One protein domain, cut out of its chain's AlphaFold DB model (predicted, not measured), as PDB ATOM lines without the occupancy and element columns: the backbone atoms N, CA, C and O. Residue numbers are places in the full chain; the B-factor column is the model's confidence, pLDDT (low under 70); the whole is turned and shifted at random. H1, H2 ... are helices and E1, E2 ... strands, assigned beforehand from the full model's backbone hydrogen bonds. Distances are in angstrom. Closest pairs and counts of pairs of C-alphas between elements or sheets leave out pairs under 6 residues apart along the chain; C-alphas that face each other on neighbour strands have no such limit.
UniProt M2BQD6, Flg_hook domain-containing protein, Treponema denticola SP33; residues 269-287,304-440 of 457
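What this domain is: This is residues 269 to 287 and 304 to 440 of the 457 residues of the protein "Flg_hook domain-containing protein" of Treponema denticola SP33 (UniProt M2BQD6). A twisted five-stranded sheet has H3, H4 and H5 over one face, while the long helix H6 crosses the other face with residues 413 to 424 and sticks out with residues 425 to 440. H2 packs on H4 and only grazes the sheet, and the short H1 lies off the sheet, near H2. The printed part has 156 residues, with six named helices and five named strands in the order E1 H1 H2 H3 E2 E3 E4 H4 H5 E5 H6; the class is mixed, helices and strands. The sheet runs E1 E2 E3 E4 E5 and is mixed. The whole is compact, with a radius of gyration of the C-alphas of 16.4 A and spans of 55 by 39 by 34 A.

Where its parts are: E1, residues 273 to 279, begins at C-alpha 273 (108.390, 87.965, 120.500) and is 20.0 A long. H1 is residues 283 to 287, H2 residues 304 to 319, 22.9 A, and H3 residues 321 to 335, 21.7 A. E2, residues 337 to 345, is 26.6 A long, E3, residues 351 to 359, 26.1 A, and E4, residues 363 to 370, 22.8 A. H4 is residues 373 to 380, H5 residues 383 to 392, and E5 residues 397 to 404, 23.8 A. H6, residues 410 to 440, spans 46.2 A and ends at C-alpha 440 (110.063, 68.472, 152.575).

How they stand to each other: E1 and E2 are parallel (N 276 and O 341, 2.8 A). E2, E3 and E4 form a meander, each strand the antiparallel neighbour of the one before, with two hairpins: N 340 and O 354 are 2.8 A apart, N 355 and O 367 2.9 A. E4 and E5 are parallel, with N 366 and O 399 2.8 A apart; with H4 and H5 between them they make a strand-helix-strand unit, two parallel neighbours joined by a right-handed crossover. Helices on both faces give three layers: H3, H4 and H5, at heights over the sheet of 7.0, 7.9 and 7.6 A, are on the same face, and H6, at 7.1 A, is on the opposite face, across the strands at 65 degrees to E1 on the local plane. H3 touches H5 with residues 321 to 325 alone, the closest C-alphas being those of Val 325 and Phe 390, 5.7 A. H2 touches H4, the closest C-alphas being those of Thr 314 and Ala 378, 4.6 A, at a tilt of 35.4 degrees, only just steep. Every O i to N i+4 pair is within hydrogen-bond range in H1, H2, H4 and H5, but 9 of 11 in H3 and 18 of 27 in H6.

The domain as a whole: The C-alphas farthest apart are those of Glu 360 and Asp 440, 55.6 A. Residues 288 to 303 are not printed, and C-alphas 287 and 304 are 14.0 A apart across this cut, which lies between H1 and H2. The links that are printed whole are tight. The mean pLDDT of the printed part is 79.2; 46 residues are under 70, among them 418 to 440.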
ATOM      1  N   GLU A 269     109.857  82.124 124.335       56.28
ATOM      2  CA  GLU A 269     110.119  82.524 122.957       56.28
ATOM      3  C   GLU A 269     108.910  82.131 122.109       56.28
ATOM      4  O   GLU A 269     108.504  80.969 122.079       56.28
ATOM      5  N   THR A 270     108.317  83.105 121.432       60.12
ATOM      6  CA  THR A 270     107.411  82.852 120.305       60.12
ATOM      7  C   THR A 270     108.075  83.382 119.042       60.12
ATOM      8  O   THR A 270     109.006  84.178 119.150       60.12
ATOM      9  N   ASP A 271     107.611  82.952 117.866       65.38
ATOM     10  CA  ASP A 271     108.306  83.087 116.570       65.38
ATOM     11  C   ASP A 271     108.851  84.500 116.236       65.38
ATOM     12  O   ASP A 271     109.751  84.627 115.407       65.38
ATOM     13  N   ASN A 272     108.382  85.554 116.921       79.62
ATOM     14  CA  ASN A 272     108.881  86.928 116.811       79.62
ATOM     15  C   ASN A 272     108.814  87.760 118.105       79.62
ATOM     16  O   ASN A 272     108.996  88.978 118.033       79.62
ATOM     17  N   SER A 273     108.512  87.172 119.270       85.38
ATOM     18  CA  SER A 273     108.390  87.965 120.500       85.38
ATOM     19  C   SER A 273     109.026  87.339 121.733       85.38
ATOM     20  O   SER A 273     109.053  86.114 121.888       85.38
ATOM     21  N   VAL A 274     109.570  88.210 122.586       87.44
ATOM     22  CA  VAL A 274     110.195  87.865 123.864       87.44
ATOM     23  C   VAL A 274     109.456  88.575 124.981       87.44
ATOM     24  O   VAL A 274     109.329  89.798 124.974       87.44
ATOM     25  N   ASP A 275     109.036  87.800 125.970       86.12
ATOM     26  CA  ASP A 275     108.332  88.333 127.124       86.12
ATOM     27  C   ASP A 275     109.244  88.411 128.346       86.12
ATOM     28  O   ASP A 275     110.021  87.493 128.618       86.12
ATOM     29  N   MET A 276     109.138  89.507 129.092       87.56
ATOM     30  CA  MET A 276     109.921  89.775 130.294       87.56
ATOM     31  C   MET A 276     109.040  90.332 131.409       87.56
ATOM     32  O   MET A 276     108.062  91.043 131.169       87.56
ATOM     33  N   VAL A 277     109.410  90.023 132.651       86.31
ATOM     34  CA  VAL A 277     108.774  90.562 133.859       86.31
ATOM     35  C   VAL A 277     109.827  91.269 134.682       86.31
ATOM     36  O   VAL A 277     110.886  90.705 134.937       86.31
ATOM     37  N   ILE A 278     109.512  92.478 135.130       85.25
ATOM     38  CA  ILE A 278     110.327  93.209 136.093       85.25
ATOM     39  C   ILE A 278     109.490  93.423 137.350       85.25
ATOM     40  O   ILE A 278     108.400  93.993 137.297       85.25
ATOM     41  N   ASP A 279     110.006  92.946 138.481       84.38
ATOM     42  CA  ASP A 279     109.340  93.015 139.777       84.38
ATOM     43  C   ASP A 279     110.088  93.931 140.749       84.38
ATOM     44  O   ASP A 279     111.220  93.662 141.150       84.38
ATOM     45  N   PHE A 280     109.427  95.015 141.150       77.25
ATOM     46  CA  PHE A 280     109.969  96.017 142.066       77.25
ATOM     47  C   PHE A 280     109.638  95.741 143.540       77.25
ATOM     48  O   PHE A 280     110.139  96.453 144.416       77.25
ATOM     49  N   SER A 281     108.825  94.720 143.843       71.25
ATOM     50  CA  SER A 281     108.351  94.439 145.208       71.25
ATOM     51  C   SER A 281     109.486  94.161 146.204       71.25
ATOM     52  O   SER A 281     109.409  94.592 147.355       71.25
ATOM     53  N   GLY A 282     110.579  93.530 145.760       63.78
ATOM     54  CA  GLY A 282     111.779  93.299 146.576       63.78
ATOM     55  C   GLY A 282     112.770  94.471 146.604       63.78
ATOM     56  O   GLY A 282     113.504  94.641 147.578       63.78
ATOM     57  N   LYS A 283     112.791  95.323 145.569       63.06
ATOM     58  CA  LYS A 283     113.805  96.387 145.417       63.06
ATOM     59  C   LYS A 283     113.467  97.671 146.183       63.06
ATOM     60  O   LYS A 283     114.375  98.357 146.654       63.06
ATOM     61  N   ALA A 284     112.182  97.949 146.419       56.84
ATOM     62  CA  ALA A 284     111.751  99.080 147.249       56.84
ATOM     63  C   ALA A 284     112.224  98.973 148.716       56.84
ATOM     64  O   ALA A 284     112.435  99.994 149.372       56.84
ATOM     65  N   GLN A 285     112.444  97.755 149.230       53.00
ATOM     66  CA  GLN A 285     112.959  97.543 150.589       53.00
ATOM     67  C   GLN A 285     114.464  97.840 150.709       53.00
ATOM     68  O   GLN A 285     114.902  98.347 151.742       53.00
ATOM     69  N   ASN A 286     115.245  97.609 149.647       51.34
ATOM     70  CA  ASN A 286     116.681  97.911 149.618       51.34
ATOM     71  C   ASN A 286     116.977  99.403 149.405       51.34
ATOM     72  O   ASN A 286     117.930  99.936 149.975       51.34
ATOM     73  N   ALA A 287     116.126 100.120 148.666       54.88
ATOM     74  CA  ALA A 287     116.271 101.566 148.479       54.88
ATOM     75  C   ALA A 287     116.110 102.376 149.783       54.88
ATOM     76  O   ALA A 287     116.613 103.494 149.878       54.88
ATOM     77  N   LYS A 304     105.133 111.742 145.572       58.75
ATOM     78  CA  LYS A 304     106.483 111.295 145.946       58.75
ATOM     79  C   LYS A 304     106.726 109.850 145.539       58.75
ATOM     80  O   LYS A 304     107.788 109.558 145.005       58.75
ATOM     81  N   THR A 305     105.735 108.981 145.730       62.28
ATOM     82  CA  THR A 305     105.835 107.575 145.324       62.28
ATOM     83  C   THR A 305     106.009 107.444 143.811       62.28
ATOM     84  O   THR A 305     106.990 106.833 143.392       62.28
ATOM     85  N   SER A 306     105.178 108.097 142.985       63.47
ATOM     86  CA  SER A 306     105.336 108.077 141.516       63.47
ATOM     87  C   SER A 306     106.717 108.555 141.047       63.47
ATOM     88  O   SER A 306     107.335 107.904 140.206       63.47
ATOM     89  N   GLN A 307     107.252 109.642 141.623       67.44
ATOM     90  CA  GLN A 307     108.591 110.135 141.268       67.44
ATOM     91  C   GLN A 307     109.718 109.200 141.729       67.44
ATOM     92  O   GLN A 307     110.717 109.043 141.028       67.44
ATOM     93  N   THR A 308     109.574 108.549 142.885       79.31
ATOM     94  CA  THR A 308     110.551 107.546 143.329       79.31
ATOM     95  C   THR A 308     110.495 106.272 142.487       79.31
ATOM     96  O   THR A 308     111.544 105.708 142.185       79.31
ATOM     97  N   PHE A 309     109.307 105.843 142.045       79.44
ATOM     98  CA  PHE A 309     109.153 104.658 141.200       79.44
ATOM     99  C   PHE A 309     109.699 104.879 139.791       79.44
ATOM    100  O   PHE A 309     110.361 103.984 139.274       79.44
ATOM    101  N   SER A 310     109.508 106.060 139.190       84.00
ATOM    102  CA  SER A 310     110.113 106.348 137.883       84.00
ATOM    103  C   SER A 310     111.641 106.346 137.958       84.00
ATOM    104  O   SER A 310     112.293 105.824 137.057       84.00
ATOM    105  N   ALA A 311     112.233 106.833 139.056       85.38
ATOM    106  CA  ALA A 311     113.677 106.766 139.283       85.38
ATOM    107  C   ALA A 311     114.185 105.323 139.475       85.38
ATOM    108  O   ALA A 311     115.212 104.961 138.903       85.38
ATOM    109  N   MET A 312     113.461 104.482 140.222       86.56
ATOM    110  CA  MET A 312     113.800 103.057 140.358       86.56
ATOM    111  C   MET A 312     113.685 102.318 139.021       86.56
ATOM    112  O   MET A 312     114.597 101.592 138.645       86.56
ATOM    113  N   LEU A 313     112.608 102.556 138.269       87.31
ATOM    114  CA  LEU A 313     112.413 101.989 136.936       87.31
ATOM    115  C   LEU A 313     113.500 102.461 135.964       87.31
ATOM    116  O   LEU A 313     113.999 101.673 135.175       87.31
ATOM    117  N   THR A 314     113.915 103.726 136.055       88.69
ATOM    118  CA  THR A 314     115.020 104.274 135.255       88.69
ATOM    119  C   THR A 314     116.305 103.480 135.493       88.69
ATOM    120  O   THR A 314     116.999 103.134 134.541       88.69
ATOM    121  N   GLN A 315     116.625 103.199 136.757       89.06
ATOM    122  CA  GLN A 315     117.804 102.417 137.114       89.06
ATOM    123  C   GLN A 315     117.679 100.969 136.629       89.06
ATOM    124  O   GLN A 315     118.620 100.430 136.057       89.06
ATOM    125  N   GLU A 316     116.503 100.370 136.788       87.69
ATOM    126  CA  GLU A 316     116.245  99.003 136.345       87.69
ATOM    127  C   GLU A 316     116.357  98.841 134.832       87.69
ATOM    128  O   GLU A 316     116.964  97.887 134.368       87.69
ATOM    129  N   ILE A 317     115.813  99.778 134.050       88.62
ATOM    130  CA  ILE A 317     115.908  99.745 132.586       88.62
ATOM    131  C   ILE A 317     117.372  99.784 132.150       88.62
ATOM    132  O   ILE A 317     117.749  99.087 131.214       88.62
ATOM    133  N   ARG A 318     118.196 100.576 132.840       89.31
ATOM    134  CA  ARG A 318     119.634 100.655 132.579       89.31
ATOM    135  C   ARG A 318     120.351  99.354 132.926       89.31
ATOM    136  O   ARG A 318     121.184  98.898 132.154       89.31
ATOM    137  N   GLU A 319     120.035  98.751 134.066       88.69
ATOM    138  CA  GLU A 319     120.607  97.459 134.468       88.69
ATOM    139  C   GLU A 319     120.171  96.328 133.523       88.69
ATOM    140  O   GLU A 319     120.988  95.500 133.127       88.69
ATOM    141  N   ALA A 320     118.910  96.346 133.091       87.50
ATOM    142  CA  ALA A 320     118.331  95.404 132.139       87.50
ATOM    143  C   ALA A 320     118.640  95.750 130.669       87.50
ATOM    144  O   ALA A 320     118.198  95.037 129.769       87.50
ATOM    145  N   ALA A 321     119.407  96.810 130.384       87.56
ATOM    146  CA  ALA A 321     119.741  97.223 129.017       87.56
ATOM    147  C   ALA A 321     120.449  96.111 128.240       87.56
ATOM    148  O   ALA A 321     120.089  95.819 127.098       87.56
ATOM    149  N   ALA A 322     121.382  95.412 128.889       89.44
ATOM    150  CA  ALA A 322     122.047  94.254 128.304       89.44
ATOM    151  C   ALA A 322     121.052  93.132 127.950       89.44
ATOM    152  O   ALA A 322     121.161  92.524 126.881       89.44
ATOM    153  N   ASP A 323     120.053  92.895 128.802       89.56
ATOM    154  CA  ASP A 323     119.020  91.879 128.586       89.56
ATOM    155  C   ASP A 323     118.086  92.270 127.434       89.56
ATOM    156  O   ASP A 323     117.790  91.437 126.573       89.56
ATOM    157  N   PHE A 324     117.695  93.549 127.338       89.31
ATOM    158  CA  PHE A 324     116.927  94.075 126.204       89.31
ATOM    159  C   PHE A 324     117.663  93.862 124.883       89.31
ATOM    160  O   PHE A 324     117.048  93.477 123.887       89.31
ATOM    161  N   VAL A 325     118.982  94.054 124.860       90.19
ATOM    162  CA  VAL A 325     119.769  93.817 123.649       90.19
ATOM    163  C   VAL A 325     119.856  92.329 123.315       90.19
ATOM    164  O   VAL A 325     119.781  91.960 122.143       90.19
ATOM    165  N   GLN A 326     120.009  91.452 124.307       90.12
ATOM    166  CA  GLN A 326     120.004  90.004 124.073       90.12
ATOM    167  C   GLN A 326     118.651  89.523 123.543       90.12
ATOM    168  O   GLN A 326     118.604  88.753 122.582       90.12
ATOM    169  N   ALA A 327     117.551  90.002 124.125       88.12
ATOM    170  CA  ALA A 327     116.204  89.772 123.618       88.12
ATOM    171  C   ALA A 327     116.065  90.301 122.183       88.12
ATOM    172  O   ALA A 327     115.642  89.557 121.300       88.12
ATOM    173  N   GLY A 328     116.539  91.525 121.929       87.00
ATOM    174  CA  GLY A 328     116.567  92.168 120.616       87.00
ATOM    175  C   GLY A 328     117.320  91.353 119.568       87.00
ATOM    176  O   GLY A 328     116.807  91.091 118.486       87.00
ATOM    177  N   LYS A 329     118.516  90.865 119.901       88.25
ATOM    178  CA  LYS A 329     119.303  89.986 119.026       88.25
ATOM    179  C   LYS A 329     118.548  88.725 118.646       88.25
ATOM    180  O   LYS A 329     118.723  88.251 117.531       88.25
ATOM    181  N   ILE A 330     117.758  88.174 119.560       86.62
ATOM    182  CA  ILE A 330     117.041  86.925 119.320       86.62
ATOM    183  C   ILE A 330     115.815  87.180 118.445       86.62
ATOM    184  O   ILE A 330     115.686  86.522 117.420       86.62
ATOM    185  N   VAL A 331     115.001  88.195 118.751       87.75
ATOM    186  CA  VAL A 331     113.814  88.509 117.933       87.75
ATOM    187  C   VAL A 331     114.170  89.016 116.531       87.75
ATOM    188  O   VAL A 331     113.478  88.711 115.565       87.75
ATOM    189  N   LEU A 332     115.280  89.747 116.387       87.88
ATOM    190  CA  LEU A 332     115.716  90.277 115.093       87.88
ATOM    191  C   LEU A 332     116.428  89.232 114.223       87.88
ATOM    192  O   LEU A 332     116.520  89.432 113.014       87.88
ATOM    193  N   ARG A 333     116.931  88.128 114.799       84.69
ATOM    194  CA  ARG A 333     117.702  87.121 114.048       84.69
ATOM    195  C   ARG A 333     116.865  86.412 112.991       84.69
ATOM    196  O   ARG A 333     117.391  86.093 111.927       84.69
ATOM    197  N   ASP A 334     115.606  86.137 113.305       76.94
ATOM    198  CA  ASP A 334     114.811  85.201 112.513       76.94
ATOM    199  C   ASP A 334     113.986  85.913 111.426       76.94
ATOM    200  O   ASP A 334     113.801  85.360 110.344       76.94
ATOM    201  N   ASN A 335     113.565  87.165 111.654       80.31
ATOM    202  CA  ASN A 335     112.643  87.877 110.755       80.31
ATOM    203  C   ASN A 335     112.975  89.360 110.521       80.31
ATOM    204  O   ASN A 335     112.161  90.071 109.934       80.31
ATOM    205  N   ASN A 336     114.131  89.851 110.985       87.19
ATOM    206  CA  ASN A 336     114.506  91.275 110.963       87.19
ATOM    207  C   ASN A 336     113.518  92.214 111.679       87.19
ATOM    208  O   ASN A 336     113.714  93.419 111.668       87.19
ATOM    209  N   ALA A 337     112.472  91.700 112.313       89.31
ATOM    210  CA  ALA A 337     111.517  92.470 113.084       89.31
ATOM    211  C   ALA A 337     110.985  91.595 114.215       89.31
ATOM    212  O   ALA A 337     110.819  90.383 114.052       89.31
ATOM    213  N   GLY A 338     110.700  92.203 115.356       89.19
ATOM    214  CA  GLY A 338     110.137  91.490 116.486       89.19
ATOM    215  C   GLY A 338     109.754  92.399 117.636       89.19
ATOM    216  O   GLY A 338     109.963  93.606 117.595       89.19
ATOM    217  N   GLU A 339     109.154  91.813 118.659       91.19
ATOM    218  CA  GLU A 339     108.558  92.546 119.768       91.19
ATOM    219  C   GLU A 339     109.104  92.044 121.102       91.19
ATOM    220  O   GLU A 339     109.220  90.843 121.335       91.19
ATOM    221  N   ILE A 340     109.417  92.961 122.007       90.88
ATOM    222  CA  ILE A 340     109.730  92.645 123.394       90.88
ATOM    223  C   ILE A 340     108.583  93.172 124.253       90.88
ATOM    224  O   ILE A 340     108.325  94.376 124.280       90.88
ATOM    225  N   ARG A 341     107.889  92.278 124.958       91.31
ATOM    226  CA  ARG A 341     106.801  92.636 125.874       91.31
ATOM    227  C   ARG A 341     107.316  92.605 127.299       91.31
ATOM    228  O   ARG A 341     107.891  91.620 127.746       91.31
ATOM    229  N   LEU A 342     107.102  93.693 128.016       89.88
ATOM    230  CA  LEU A 342     107.588  93.883 129.366       89.88
ATOM    231  C   LEU A 342     106.422  94.159 130.312       89.88
ATOM    232  O   LEU A 342     105.728  95.169 130.199       89.88
ATOM    233  N   HIS A 343     106.234  93.266 131.275       87.00
ATOM    234  CA  HIS A 343     105.294  93.448 132.370       87.00
ATOM    235  C   HIS A 343     106.006  94.031 133.583       87.00
ATOM    236  O   HIS A 343     106.912  93.409 134.142       87.00
ATOM    237  N   LEU A 344     105.567  95.211 134.011       87.44
ATOM    238  CA  LEU A 344     106.072  95.851 135.216       87.44
ATOM    239  C   LEU A 344     105.176  95.469 136.402       87.44
ATOM    240  O   LEU A 344     103.949  95.547 136.315       87.44
ATOM    241  N   ARG A 345     105.784  95.048 137.516       82.94
ATOM    242  CA  ARG A 345     105.101  94.819 138.799       82.94
ATOM    243  C   ARG A 345     105.641  95.810 139.834       82.94
ATOM    244  O   ARG A 345     106.830  95.740 140.137       82.94
ATOM    245  N   PRO A 346     104.814  96.712 140.393       77.00
ATOM    246  CA  PRO A 346     103.364  96.593 140.498       77.00
ATOM    247  C   PRO A 346     102.612  97.046 139.239       77.00
ATOM    248  O   PRO A 346     103.118  97.802 138.415       77.00
ATOM    249  N   GLU A 347     101.380  96.556 139.103       75.38
ATOM    250  CA  GLU A 347     100.539  96.687 137.899       75.38
ATOM    251  C   GLU A 347     100.238  98.147 137.521       75.38
ATOM    252  O   GLU A 347      99.889  98.443 136.382       75.38
ATOM    253  N   ASN A 348     100.404  99.075 138.465       71.19
ATOM    254  CA  ASN A 348     100.253 100.514 138.255       71.19
ATOM    255  C   ASN A 348     101.283 101.100 137.274       71.19
ATOM    256  O   ASN A 348     100.995 102.109 136.637       71.19
ATOM    257  N   LEU A 349     102.456 100.477 137.130       77.00
ATOM    258  CA  LEU A 349     103.439 100.845 136.105       77.00
ATOM    259  C   LEU A 349     103.044 100.324 134.716       77.00
ATOM    260  O   LEU A 349     103.511 100.842 133.699       77.00
ATOM    261  N   GLY A 350     102.123  99.365 134.681       83.94
ATOM    262  CA  GLY A 350     101.506  98.854 133.477       83.94
ATOM    263  C   GLY A 350     102.427  97.981 132.634       83.94
ATOM    264  O   GLY A 350     103.392  97.367 133.088       83.94
ATOM    265  N   ALA A 351     102.055  97.909 131.370       87.81
ATOM    266  CA  ALA A 351     102.719  97.149 130.335       87.81
ATOM    267  C   ALA A 351     103.600  98.067 129.482       87.81
ATOM    268  O   ALA A 351     103.271  99.238 129.269       87.81
ATOM    269  N   VAL A 352     104.698  97.522 128.967       90.56
ATOM    270  CA  VAL A 352     105.562  98.188 127.996       90.56
ATOM    271  C   VAL A 352     105.812  97.251 126.831       90.56
ATOM    272  O   VAL A 352     106.201  96.102 127.015       90.56
ATOM    273  N   LYS A 353     105.599  97.747 125.621       92.06
ATOM    274  CA  LYS A 353     105.827  97.027 124.373       92.06
ATOM    275  C   LYS A 353     106.960  97.702 123.624       92.06
ATOM    276  O   LYS A 353     106.892  98.899 123.387       92.06
ATOM    277  N   ILE A 354     107.979  96.955 123.231       92.44
ATOM    278  CA  ILE A 354     109.096  97.464 122.436       92.44
ATOM    279  C   ILE A 354     109.072  96.732 121.101       92.44
ATOM    280  O   ILE A 354     109.446  95.566 121.025       92.44
ATOM    281  N   ASN A 355     108.622  97.402 120.048       92.75
ATOM    282  CA  ASN A 355     108.752  96.883 118.691       92.75
ATOM    283  C   ASN A 355     110.155  97.198 118.192       92.75
ATOM    284  O   ASN A 355     110.611  98.323 118.351       92.75
ATOM    285  N   LEU A 356     110.829  96.228 117.598       93.56
ATOM    286  CA  LEU A 356     112.158  96.363 117.026       93.56
ATOM    287  C   LEU A 356     112.105  95.976 115.554       93.56
ATOM    288  O   LEU A 356     111.531  94.950 115.194       93.56
ATOM    289  N   GLU A 357     112.770  96.758 114.720       92.44
ATOM    290  CA  GLU A 357     112.952  96.494 113.299       92.44
ATOM    291  C   GLU A 357     114.427  96.681 112.937       92.44
ATOM    292  O   GLU A 357     115.099  97.603 113.402       92.44
ATOM    293  N   LEU A 358     114.957  95.766 112.137       93.12
ATOM    294  CA  LEU A 358     116.322  95.742 111.647       93.12
ATOM    295  C   LEU A 358     116.308  96.112 110.167       93.12
ATOM    296  O   LEU A 358     115.870  95.347 109.311       93.12
ATOM    297  N   SER A 359     116.844  97.288 109.876       90.19
ATOM    298  CA  SER A 359     117.100  97.768 108.525       90.19
ATOM    299  C   SER A 359     118.457  97.283 107.997       90.19
ATOM    300  O   SER A 359     119.307  96.756 108.728       90.19
ATOM    301  N   GLU A 360     118.683  97.502 106.700       85.56
ATOM    302  CA  GLU A 360     119.959  97.215 106.041       85.56
ATOM    303  C   GLU A 360     121.144  97.859 106.783       85.56
ATOM    304  O   GLU A 360     121.049  98.963 107.323       85.56
ATOM    305  N   GLY A 361     122.282  97.160 106.824       82.31
ATOM    306  CA  GLY A 361     123.483  97.665 107.499       82.31
ATOM    307  C   GLY A 361     123.420  97.614 109.030       82.31
ATOM    308  O   GLY A 361     124.000  98.465 109.691       82.31
ATOM    309  N   LYS A 362     122.718  96.628 109.611       88.81
ATOM    310  CA  LYS A 362     122.616  96.426 111.073       88.81
ATOM    311  C   LYS A 362     122.098  97.657 111.829       88.81
ATOM    312  O   LYS A 362     122.576  97.961 112.926       88.81
ATOM    313  N   ARG A 363     121.151  98.375 111.228       92.19
ATOM    314  CA  ARG A 363     120.520  99.554 111.825       92.19
ATOM    315  C   ARG A 363     119.227  99.115 112.499       92.19
ATOM    316  O   ARG A 363     118.369  98.559 111.828       92.19
ATOM    317  N   VAL A 364     119.107  99.329 113.801       93.06
ATOM    318  CA  VAL A 364     117.916  98.963 114.574       93.06
ATOM    319  C   VAL A 364     117.073 100.202 114.822       93.06
ATOM    320  O   VAL A 364     117.583 101.207 115.310       93.06
ATOM    321  N   THR A 365     115.788 100.117 114.514       93.81
ATOM    322  CA  THR A 365     114.781 101.110 114.884       93.81
ATOM    323  C   THR A 365     113.812 100.472 115.864       93.81
ATOM    324  O   THR A 365     113.227  99.429 115.576       93.81
ATOM    325  N   GLY A 366     113.674 101.069 117.043       92.94
ATOM    326  CA  GLY A 366     112.782 100.609 118.094       92.94
ATOM    327  C   GLY A 366     111.654 101.597 118.357       92.94
ATOM    328  O   GLY A 366     111.886 102.800 118.407       92.94
ATOM    329  N   THR A 367     110.443 101.102 118.588       94.38
ATOM    330  CA  THR A 367     109.308 101.904 119.060       94.38
ATOM    331  C   THR A 367     108.828 101.346 120.388       94.38
ATOM    332  O   THR A 367     108.316 100.226 120.455       94.38
ATOM    333  N   VAL A 368     109.014 102.125 121.451       93.50
ATOM    334  CA  VAL A 368     108.619 101.801 122.820       93.50
ATOM    335  C   VAL A 368     107.239 102.392 123.080       93.50
ATOM    336  O   VAL A 368     107.085 103.602 123.139       93.50
ATOM    337  N   THR A 369     106.235 101.551 123.275       93.06
ATOM    338  CA  THR A 369     104.888 101.953 123.680       93.06
ATOM    339  C   THR A 369     104.675 101.629 125.154       93.06
ATOM    340  O   THR A 369     104.735 100.466 125.556       93.06
ATOM    341  N   VAL A 370     104.396 102.647 125.962       92.19
ATOM    342  CA  VAL A 370     104.180 102.509 127.412       92.19
ATOM    343  C   VAL A 370     102.726 102.779 127.794       92.19
ATOM    344  O   VAL A 370     102.075 103.634 127.193       92.19
ATOM    345  N   ALA A 371     102.223 102.089 128.823       88.75
ATOM    346  CA  ALA A 371     100.878 102.327 129.362       88.75
ATOM    347  C   ALA A 371     100.798 103.474 130.381       88.75
ATOM    348  O   ALA A 371      99.832 104.241 130.373       88.75
ATOM    349  N   SER A 372     101.783 103.589 131.274       88.19
ATOM    350  CA  SER A 372     101.769 104.560 132.374       88.19
ATOM    351  C   SER A 372     102.652 105.774 132.092       88.19
ATOM    352  O   SER A 372     103.633 105.702 131.346       88.19
ATOM    353  N   LYS A 373     102.318 106.901 132.730       88.69
ATOM    354  CA  LYS A 373     103.123 108.124 132.655       88.69
ATOM    355  C   LYS A 373     104.477 107.936 133.350       88.69
ATOM    356  O   LYS A 373     105.496 108.408 132.863       88.69
ATOM    357  N   GLU A 374     104.495 107.219 134.468       87.44
ATOM    358  CA  GLU A 374     105.708 106.904 135.220       87.44
ATOM    359  C   GLU A 374     106.697 106.084 134.384       87.44
ATOM    360  O   GLU A 374     107.901 106.343 134.435       87.44
ATOM    361  N   ALA A 375     106.199 105.133 133.583       88.56
ATOM    362  CA  ALA A 375     107.025 104.393 132.638       88.56
ATOM    363  C   ALA A 375     107.530 105.285 131.501       88.56
ATOM    364  O   ALA A 375     108.707 105.204 131.163       88.56
ATOM    365  N   TYR A 376     106.690 106.175 130.964       91.38
ATOM    366  CA  TYR A 376     107.104 107.131 129.934       91.38
ATOM    367  C   TYR A 376     108.320 107.952 130.378       91.38
ATOM    368  O   TYR A 376     109.351 107.933 129.712       91.38
ATOM    369  N   GLU A 377     108.240 108.595 131.546       90.38
ATOM    370  CA  GLU A 377     109.329 109.428 132.074       90.38
ATOM    371  C   GLU A 377     110.614 108.625 132.355       90.38
ATOM    372  O   GLU A 377     111.719 109.170 132.290       90.38
ATOM    373  N   ALA A 378     110.494 107.340 132.702       89.81
ATOM    374  CA  ALA A 378     111.643 106.472 132.956       89.81
ATOM    375  C   ALA A 378     112.317 105.989 131.663       89.81
ATOM    376  O   ALA A 378     113.547 105.914 131.601       89.81
ATOM    377  N   PHE A 379     111.524 105.677 130.634       91.81
ATOM    378  CA  PHE A 379     112.044 105.302 129.322       91.81
ATOM    379  C   PHE A 379     112.664 106.500 128.617       91.81
ATOM    380  O   PHE A 379     113.790 106.369 128.153       91.81
ATOM    381  N   GLU A 380     112.017 107.670 128.633       92.62
ATOM    382  CA  GLU A 380     112.534 108.918 128.046       92.62
ATOM    383  C   GLU A 380     113.972 109.217 128.499       92.62
ATOM    384  O   GLU A 380     114.831 109.547 127.689       92.62
ATOM    385  N   LYS A 381     114.274 109.005 129.787       91.00
ATOM    386  CA  LYS A 381     115.610 109.228 130.364       91.00
ATOM    387  C   LYS A 381     116.653 108.163 130.012       91.00
ATOM    388  O   LYS A 381     117.835 108.395 130.251       91.00
ATOM    389  N   ASN A 382     116.242 106.995 129.517       90.50
ATOM    390  CA  ASN A 382     117.143 105.882 129.196       90.50
ATOM    391  C   ASN A 382     117.125 105.465 127.722       90.50
ATOM    392  O   ASN A 382     117.838 104.523 127.384       90.50
ATOM    393  N   LEU A 383     116.373 106.136 126.840       91.62
ATOM    394  CA  LEU A 383     116.384 105.814 125.406       91.62
ATOM    395  C   LEU A 383     117.795 105.909 124.822       91.62
ATOM    396  O   LEU A 383     118.219 105.005 124.108       91.62
ATOM    397  N   ASP A 384     118.537 106.960 125.180       91.62
ATOM    398  CA  ASP A 384     119.909 107.162 124.710       91.62
ATOM    399  C   ASP A 384     120.834 106.040 125.184       91.62
ATOM    400  O   ASP A 384     121.614 105.494 124.407       91.62
ATOM    401  N   ASN A 385     120.707 105.641 126.453       91.50
ATOM    402  CA  ASN A 385     121.484 104.536 127.006       91.50
ATOM    403  C   ASN A 385     121.131 103.211 126.314       91.50
ATOM    404  O   ASN A 385     122.029 102.465 125.939       91.50
ATOM    405  N   LEU A 386     119.844 102.955 126.066       90.31
ATOM    406  CA  LEU A 386     119.400 101.779 125.326       90.31
ATOM    407  C   LEU A 386     119.987 101.783 123.905       90.31
ATOM    408  O   LEU A 386     120.552 100.785 123.468       90.31
ATOM    409  N   ALA A 387     119.946 102.916 123.202       91.94
ATOM    410  CA  ALA A 387     120.562 103.065 121.885       91.94
ATOM    411  C   ALA A 387     122.076 102.789 121.914       91.94
ATOM    412  O   ALA A 387     122.602 102.073 121.057       91.94
ATOM    413  N   GLU A 388     122.787 103.321 122.908       92.75
ATOM    414  CA  GLU A 388     124.215 103.070 123.098       92.75
ATOM    415  C   GLU A 388     124.514 101.594 123.364       92.75
ATOM    416  O   GLU A 388     125.414 101.040 122.732       92.75
ATOM    417  N   GLU A 389     123.744 100.936 124.226       91.19
ATOM    418  CA  GLU A 389     123.905  99.517 124.541       91.19
ATOM    419  C   GLU A 389     123.679  98.640 123.306       91.19
ATOM    420  O   GLU A 389     124.485  97.750 123.029       91.19
ATOM    421  N   PHE A 390     122.667  98.933 122.482       92.00
ATOM    422  CA  PHE A 390     122.474  98.247 121.200       92.00
ATOM    423  C   PHE A 390     123.689  98.430 120.274       92.00
ATOM    424  O   PHE A 390     124.174  97.455 119.687       92.00
ATOM    425  N   LYS A 391     124.251  99.642 120.194       92.25
ATOM    426  CA  LYS A 391     125.457  99.903 119.390       92.25
ATOM    427  C   LYS A 391     126.678  99.135 119.902       92.25
ATOM    428  O   LYS A 391     127.375  98.480 119.126       92.25
ATOM    429  N   GLN A 392     126.918  99.157 121.212       90.81
ATOM    430  CA  GLN A 392     128.036  98.448 121.849       90.81
ATOM    431  C   GLN A 392     127.951  96.929 121.652       90.81
ATOM    432  O   GLN A 392     128.964  96.238 121.552       90.81
ATOM    433  N   ASN A 393     126.737  96.404 121.523       86.25
ATOM    434  CA  ASN A 393     126.466  94.984 121.384       86.25
ATOM    435  C   ASN A 393     126.462  94.470 119.932       86.25
ATOM    436  O   ASN A 393     126.136  93.298 119.713       86.25
ATOM    437  N   GLY A 394     126.855  95.284 118.946       85.31
ATOM    438  CA  GLY A 394     127.127  94.830 117.576       85.31
ATOM    439  C   GLY A 394     126.141  95.297 116.503       85.31
ATOM    440  O   GLY A 394     126.227  94.805 115.370       85.31
ATOM    441  N   PHE A 395     125.243  96.228 116.833       90.94
ATOM    442  CA  PHE A 395     124.477  97.002 115.855       90.94
ATOM    443  C   PHE A 395     125.252  98.273 115.472       90.94
ATOM    444  O   PHE A 395     125.965  98.844 116.290       90.94
ATOM    445  N   GLU A 396     125.171  98.710 114.215       89.94
ATOM    446  CA  GLU A 396     125.932  99.887 113.754       89.94
ATOM    447  C   GLU A 396     125.238 101.193 114.160       89.94
ATOM    448  O   GLU A 396     125.873 102.183 114.534       89.94
ATOM    449  N   PHE A 397     123.908 101.169 114.129       89.38
ATOM    450  CA  PHE A 397     123.050 102.282 114.493       89.38
ATOM    451  C   PHE A 397     121.837 101.758 115.255       89.38
ATOM    452  O   PHE A 397     121.317 100.695 114.917       89.38
ATOM    453  N   ALA A 398     121.396 102.501 116.263       92.88
ATOM    454  CA  ALA A 398     120.197 102.204 117.027       92.88
ATOM    455  C   ALA A 398     119.451 103.513 117.287       92.88
ATOM    456  O   ALA A 398     120.068 104.492 117.708       92.88
ATOM    457  N   GLU A 399     118.153 103.525 117.017       93.06
ATOM    458  CA  GLU A 399     117.268 104.669 117.224       93.06
ATOM    459  C   GLU A 399     115.989 104.183 117.892       93.06
ATOM    460  O   GLU A 399     115.423 103.176 117.474       93.06
ATOM    461  N   PHE A 400     115.555 104.875 118.942       93.94
ATOM    462  CA  PHE A 400     114.376 104.503 119.710       93.94
ATOM    463  C   PHE A 400     113.391 105.665 119.780       93.94
ATOM    464  O   PHE A 400     113.749 106.766 120.189       93.94
ATOM    465  N   ASN A 401     112.143 105.388 119.420       93.31
ATOM    466  CA  ASN A 401     111.004 106.284 119.562       93.31
ATOM    467  C   ASN A 401     110.172 105.866 120.774       93.31
ATOM    468  O   ASN A 401     110.103 104.679 121.102       93.31
ATOM    469  N   LEU A 402     109.527 106.831 121.426       93.69
ATOM    470  CA  LEU A 402     108.703 106.603 122.609       93.69
ATOM    471  C   LEU A 402     107.282 107.107 122.371       93.69
ATOM    472  O   LEU A 402     107.067 108.283 122.095       93.69
ATOM    473  N   ASP A 403     106.324 106.205 122.549       92.25
ATOM    474  CA  ASP A 403     104.896 106.436 122.414       92.25
ATOM    475  C   ASP A 403     104.181 106.148 123.734       92.25
ATOM    476  O   ASP A 403     104.463 105.170 124.432       92.25
ATOM    477  N   TRP A 404     103.184 106.967 124.056       89.31
ATOM    478  CA  TRP A 404     102.301 106.736 125.193       89.31
ATOM    479  C   TRP A 404     100.943 106.220 124.711       89.31
ATOM    480  O   TRP A 404     100.241 106.894 123.960       89.31
ATOM    481  N   SER A 405     100.529 105.037 125.174       82.69
ATOM    482  CA  SER A 405      99.267 104.410 124.755       82.69
ATOM    483  C   SER A 405      98.010 105.034 125.379       82.69
ATOM    484  O   SER A 405      96.904 104.575 125.093       82.69
ATOM    485  N   GLY A 406      98.146 106.045 126.248       67.50
ATOM    486  CA  GLY A 406      97.041 106.637 127.010       67.50
ATOM    487  C   GLY A 406      96.007 107.411 126.182       67.50
ATOM    488  O   GLY A 406      94.953 107.756 126.712       67.50
ATOM    489  N   THR A 407      96.284 107.689 124.904       53.31
ATOM    490  CA  THR A 407      95.512 108.660 124.108       53.31
ATOM    491  C   THR A 407      94.898 108.145 122.804       53.31
ATOM    492  O   THR A 407      94.059 108.866 122.268       53.31
ATOM    493  N   SER A 408      95.226 106.956 122.267       47.75
ATOM    494  CA  SER A 408      94.757 106.638 120.894       47.75
ATOM    495  C   SER A 408      94.516 105.183 120.464       47.75
ATOM    496  O   SER A 408      93.939 105.005 119.394       47.75
ATOM    497  N   SER A 409      94.848 104.132 121.221       52.69
ATOM    498  CA  SER A 409      94.631 102.758 120.708       52.69
ATOM    499  C   SER A 409      94.725 101.683 121.791       52.69
ATOM    500  O   SER A 409      95.713 100.957 121.897       52.69
ATOM    501  N   GLN A 410      93.686 101.586 122.618       56.34
ATOM    502  CA  GLN A 410      93.671 100.704 123.788       56.34
ATOM    503  C   GLN A 410      93.260  99.252 123.464       56.34
ATOM    504  O   GLN A 410      93.619  98.342 124.207       56.34
ATOM    505  N   GLU A 411      92.582  99.011 122.335       56.50
ATOM    506  CA  GLU A 411      92.018  97.690 121.996       56.50
ATOM    507  C   GLU A 411      93.075  96.639 121.605       56.50
ATOM    508  O   GLU A 411      92.896  95.469 121.908       56.50
ATOM    509  N   GLY A 412      94.220  97.021 121.024       60.91
ATOM    510  CA  GLY A 412      95.277  96.060 120.643       60.91
ATOM    511  C   GLY A 412      96.401  95.868 121.672       60.91
ATOM    512  O   GLY A 412      97.121  94.866 121.638       60.91
ATOM    513  N   PHE A 413      96.576  96.834 122.578       71.75
ATOM    514  CA  PHE A 413      97.677  96.843 123.545       71.75
ATOM    515  C   PHE A 413      97.379  95.957 124.763       71.75
ATOM    516  O   PHE A 413      98.255  95.229 125.214       71.75
ATOM    517  N   ALA A 414      96.139  95.966 125.267       64.69
ATOM    518  CA  ALA A 414      95.766  95.202 126.460       64.69
ATOM    519  C   ALA A 414      95.593  93.691 126.193       64.69
ATOM    520  O   ALA A 414      96.080  92.877 126.979       64.69
ATOM    521  N   GLU A 415      94.977  93.299 125.070       63.81
ATOM    522  CA  GLU A 415      94.685  91.884 124.755       63.81
ATOM    523  C   GLU A 415      95.952  91.011 124.673       63.81
ATOM    524  O   GLU A 415      95.971  89.861 125.121       63.81
ATOM    525  N   ASN A 416      97.051  91.574 124.161       65.75
ATOM    526  CA  ASN A 416      98.332  90.875 124.061       65.75
ATOM    527  C   ASN A 416      99.008  90.646 125.422       65.75
ATOM    528  O   ASN A 416      99.768  89.688 125.564       65.75
ATOM    529  N   PHE A 417      98.721  91.489 126.417       72.62
ATOM    530  CA  PHE A 417      99.294  91.400 127.762       72.62
ATOM    531  C   PHE A 417      98.453  90.502 128.693       72.62
ATOM    532  O   PHE A 417      99.007  89.843 129.574       72.62
ATOM    533  N   GLU A 418      97.134  90.382 128.482       65.31
ATOM    534  CA  GLU A 418      96.286  89.459 129.264       65.31
ATOM    535  C   GLU A 418      96.649  87.984 129.053       65.31
ATOM    536  O   GLU A 418      96.622  87.186 129.991       65.31
ATOM    537  N   SER A 419      97.048  87.612 127.834       63.41
ATOM    538  CA  SER A 419      97.509  86.247 127.562       63.41
ATOM    539  C   SER A 419      98.783  85.917 128.344       63.41
ATOM    540  O   SER A 419      98.933  84.791 128.811       63.41
ATOM    541  N   PHE A 420      99.675  86.895 128.535       62.62
ATOM    542  CA  PHE A 420     100.932  86.722 129.259       62.62
ATOM    543  C   PHE A 420     100.764  86.710 130.779       62.62
ATOM    544  O   PHE A 420     101.422  85.917 131.457       62.62
ATOM    545  N   SER A 421      99.885  87.554 131.331       62.72
ATOM    546  CA  SER A 421      99.689  87.626 132.784       62.72
ATOM    547  C   SER A 421      99.344  86.243 133.354       62.72
ATOM    548  O   SER A 421      99.936  85.814 134.343       62.72
ATOM    549  N   GLY A 422      98.524  85.461 132.645       59.81
ATOM    550  CA  GLY A 422      98.222  84.071 132.992       59.81
ATOM    551  C   GLY A 422      99.413  83.096 132.983       59.81
ATOM    552  O   GLY A 422      99.341  82.078 133.672       59.81
ATOM    553  N   PHE A 423     100.495  83.364 132.241       57.69
ATOM    554  CA  PHE A 423     101.717  82.543 132.232       57.69
ATOM    555  C   PHE A 423     102.693  82.941 133.341       57.69
ATOM    556  O   PHE A 423     103.214  82.062 134.029       57.69
ATOM    557  N   ALA A 424     102.890  84.242 133.567       59.84
ATOM    558  CA  ALA A 424     103.794  84.738 134.604       59.84
ATOM    559  C   ALA A 424     103.385  84.255 136.008       59.84
ATOM    560  O   ALA A 424     104.229  83.793 136.776       59.84
ATOM    561  N   TYR A 425     102.083  84.271 136.324       58.59
ATOM    562  CA  TYR A 425     101.595  83.787 137.621       58.59
ATOM    563  C   TYR A 425     101.722  82.264 137.784       58.59
ATOM    564  O   TYR A 425     102.030  81.786 138.875       58.59
ATOM    565  N   LYS A 426     101.552  81.486 136.705       56.72
ATOM    566  CA  LYS A 426     101.665  80.016 136.760       56.72
ATOM    567  C   LYS A 426     103.094  79.543 136.995       56.72
ATOM    568  O   LYS A 426     103.284  78.583 137.738       56.72
ATOM    569  N   ASN A 427     104.088  80.195 136.392       55.50
ATOM    570  CA  ASN A 427     105.490  79.831 136.611       55.50
ATOM    571  C   ASN A 427     105.907  80.091 138.064       55.50
ATOM    572  O   ASN A 427     106.493  79.216 138.694       55.50
ATOM    573  N   GLN A 428     105.481  81.218 138.646       57.62
ATOM    574  CA  GLN A 428     105.767  81.530 140.048       57.62
ATOM    575  C   GLN A 428     105.154  80.503 141.021       57.62
ATOM    576  O   GLN A 428     105.801  80.097 141.986       57.62
ATOM    577  N   GLU A 429     103.928  80.029 140.772       55.59
ATOM    578  CA  GLU A 429     103.329  78.953 141.577       55.59
ATOM    579  C   GLU A 429     104.065  77.615 141.410       55.59
ATOM    580  O   GLU A 429     104.182  76.847 142.369       55.59
ATOM    581  N   GLN A 430     104.569  77.310 140.212       55.50
ATOM    582  CA  GLN A 430     105.355  76.098 139.995       55.50
ATOM    583  C   GLN A 430     106.702  76.144 140.716       55.50
ATOM    584  O   GLN A 430     107.076  75.131 141.309       55.50
ATOM    585  N   ASP A 431     107.374  77.294 140.748       55.56
ATOM    586  CA  ASP A 431     108.616  77.473 141.506       55.56
ATOM    587  C   ASP A 431     108.398  77.338 143.011       55.56
ATOM    588  O   ASP A 431     109.130  76.608 143.681       55.56
ATOM    589  N   LEU A 432     107.331  77.935 143.551       58.78
ATOM    590  CA  LEU A 432     106.995  77.798 144.972       58.78
ATOM    591  C   LEU A 432     106.708  76.337 145.353       58.78
ATOM    592  O   LEU A 432     107.177  75.860 146.387       58.78
ATOM    593  N   ARG A 433     106.012  75.583 144.492       56.69
ATOM    594  CA  ARG A 433     105.755  74.150 144.720       56.69
ATOM    595  C   ARG A 433     107.001  73.282 144.563       56.69
ATOM    596  O   ARG A 433     107.054  72.195 145.140       56.69
ATOM    597  N   GLN A 434     107.980  73.701 143.763       55.16
ATOM    598  CA  GLN A 434     109.277  73.028 143.687       55.16
ATOM    599  C   GLN A 434     110.111  73.307 144.940       55.16
ATOM    600  O   GLN A 434     110.701  72.373 145.480       55.16
ATOM    601  N   LEU A 435     110.076  74.537 145.459       53.53
ATOM    602  CA  LEU A 435     110.750  74.920 146.699       53.53
ATOM    603  C   LEU A 435     110.155  74.220 147.937       53.53
ATOM    604  O   LEU A 435     110.899  73.753 148.796       53.53
ATOM    605  N   GLU A 436     108.831  74.057 148.016       56.28
ATOM    606  CA  GLU A 436     108.206  73.251 149.080       56.28
ATOM    607  C   GLU A 436     108.619  71.775 149.000       56.28
ATOM    608  O   GLU A 436     108.956  71.157 150.009       56.28
ATOM    609  N   LYS A 437     108.673  71.200 147.791       57.28
ATOM    610  CA  LYS A 437     109.101  69.804 147.605       57.28
ATOM    611  C   LYS A 437     110.563  69.571 147.977       57.28
ATOM    612  O   LYS A 437     110.903  68.469 148.411       57.28
ATOM    613  N   THR A 438     111.444  70.552 147.785       55.66
ATOM    614  CA  THR A 438     112.846  70.438 148.212       55.66
ATOM    615  C   THR A 438     112.988  70.628 149.723       55.66
ATOM    616  O   THR A 438     113.775  69.908 150.338       55.66
ATOM    617  N   ALA A 439     112.176  71.489 150.347       53.38
ATOM    618  CA  ALA A 439     112.132  71.649 151.802       53.38
ATOM    619  C   ALA A 439     111.625  70.386 152.532       53.38
ATOM    620  O   ALA A 439     112.231  69.956 153.518       53.38
ATOM    621  N   ASP A 440     110.585  69.728 152.009       52.47
ATOM    622  CA  ASP A 440     110.063  68.472 152.575       52.47
ATOM    623  C   ASP A 440     111.064  67.307 152.449       52.47
ATOM    624  O   ASP A 440     111.207  66.484 153.362       52.47
TER     625      ASP A 440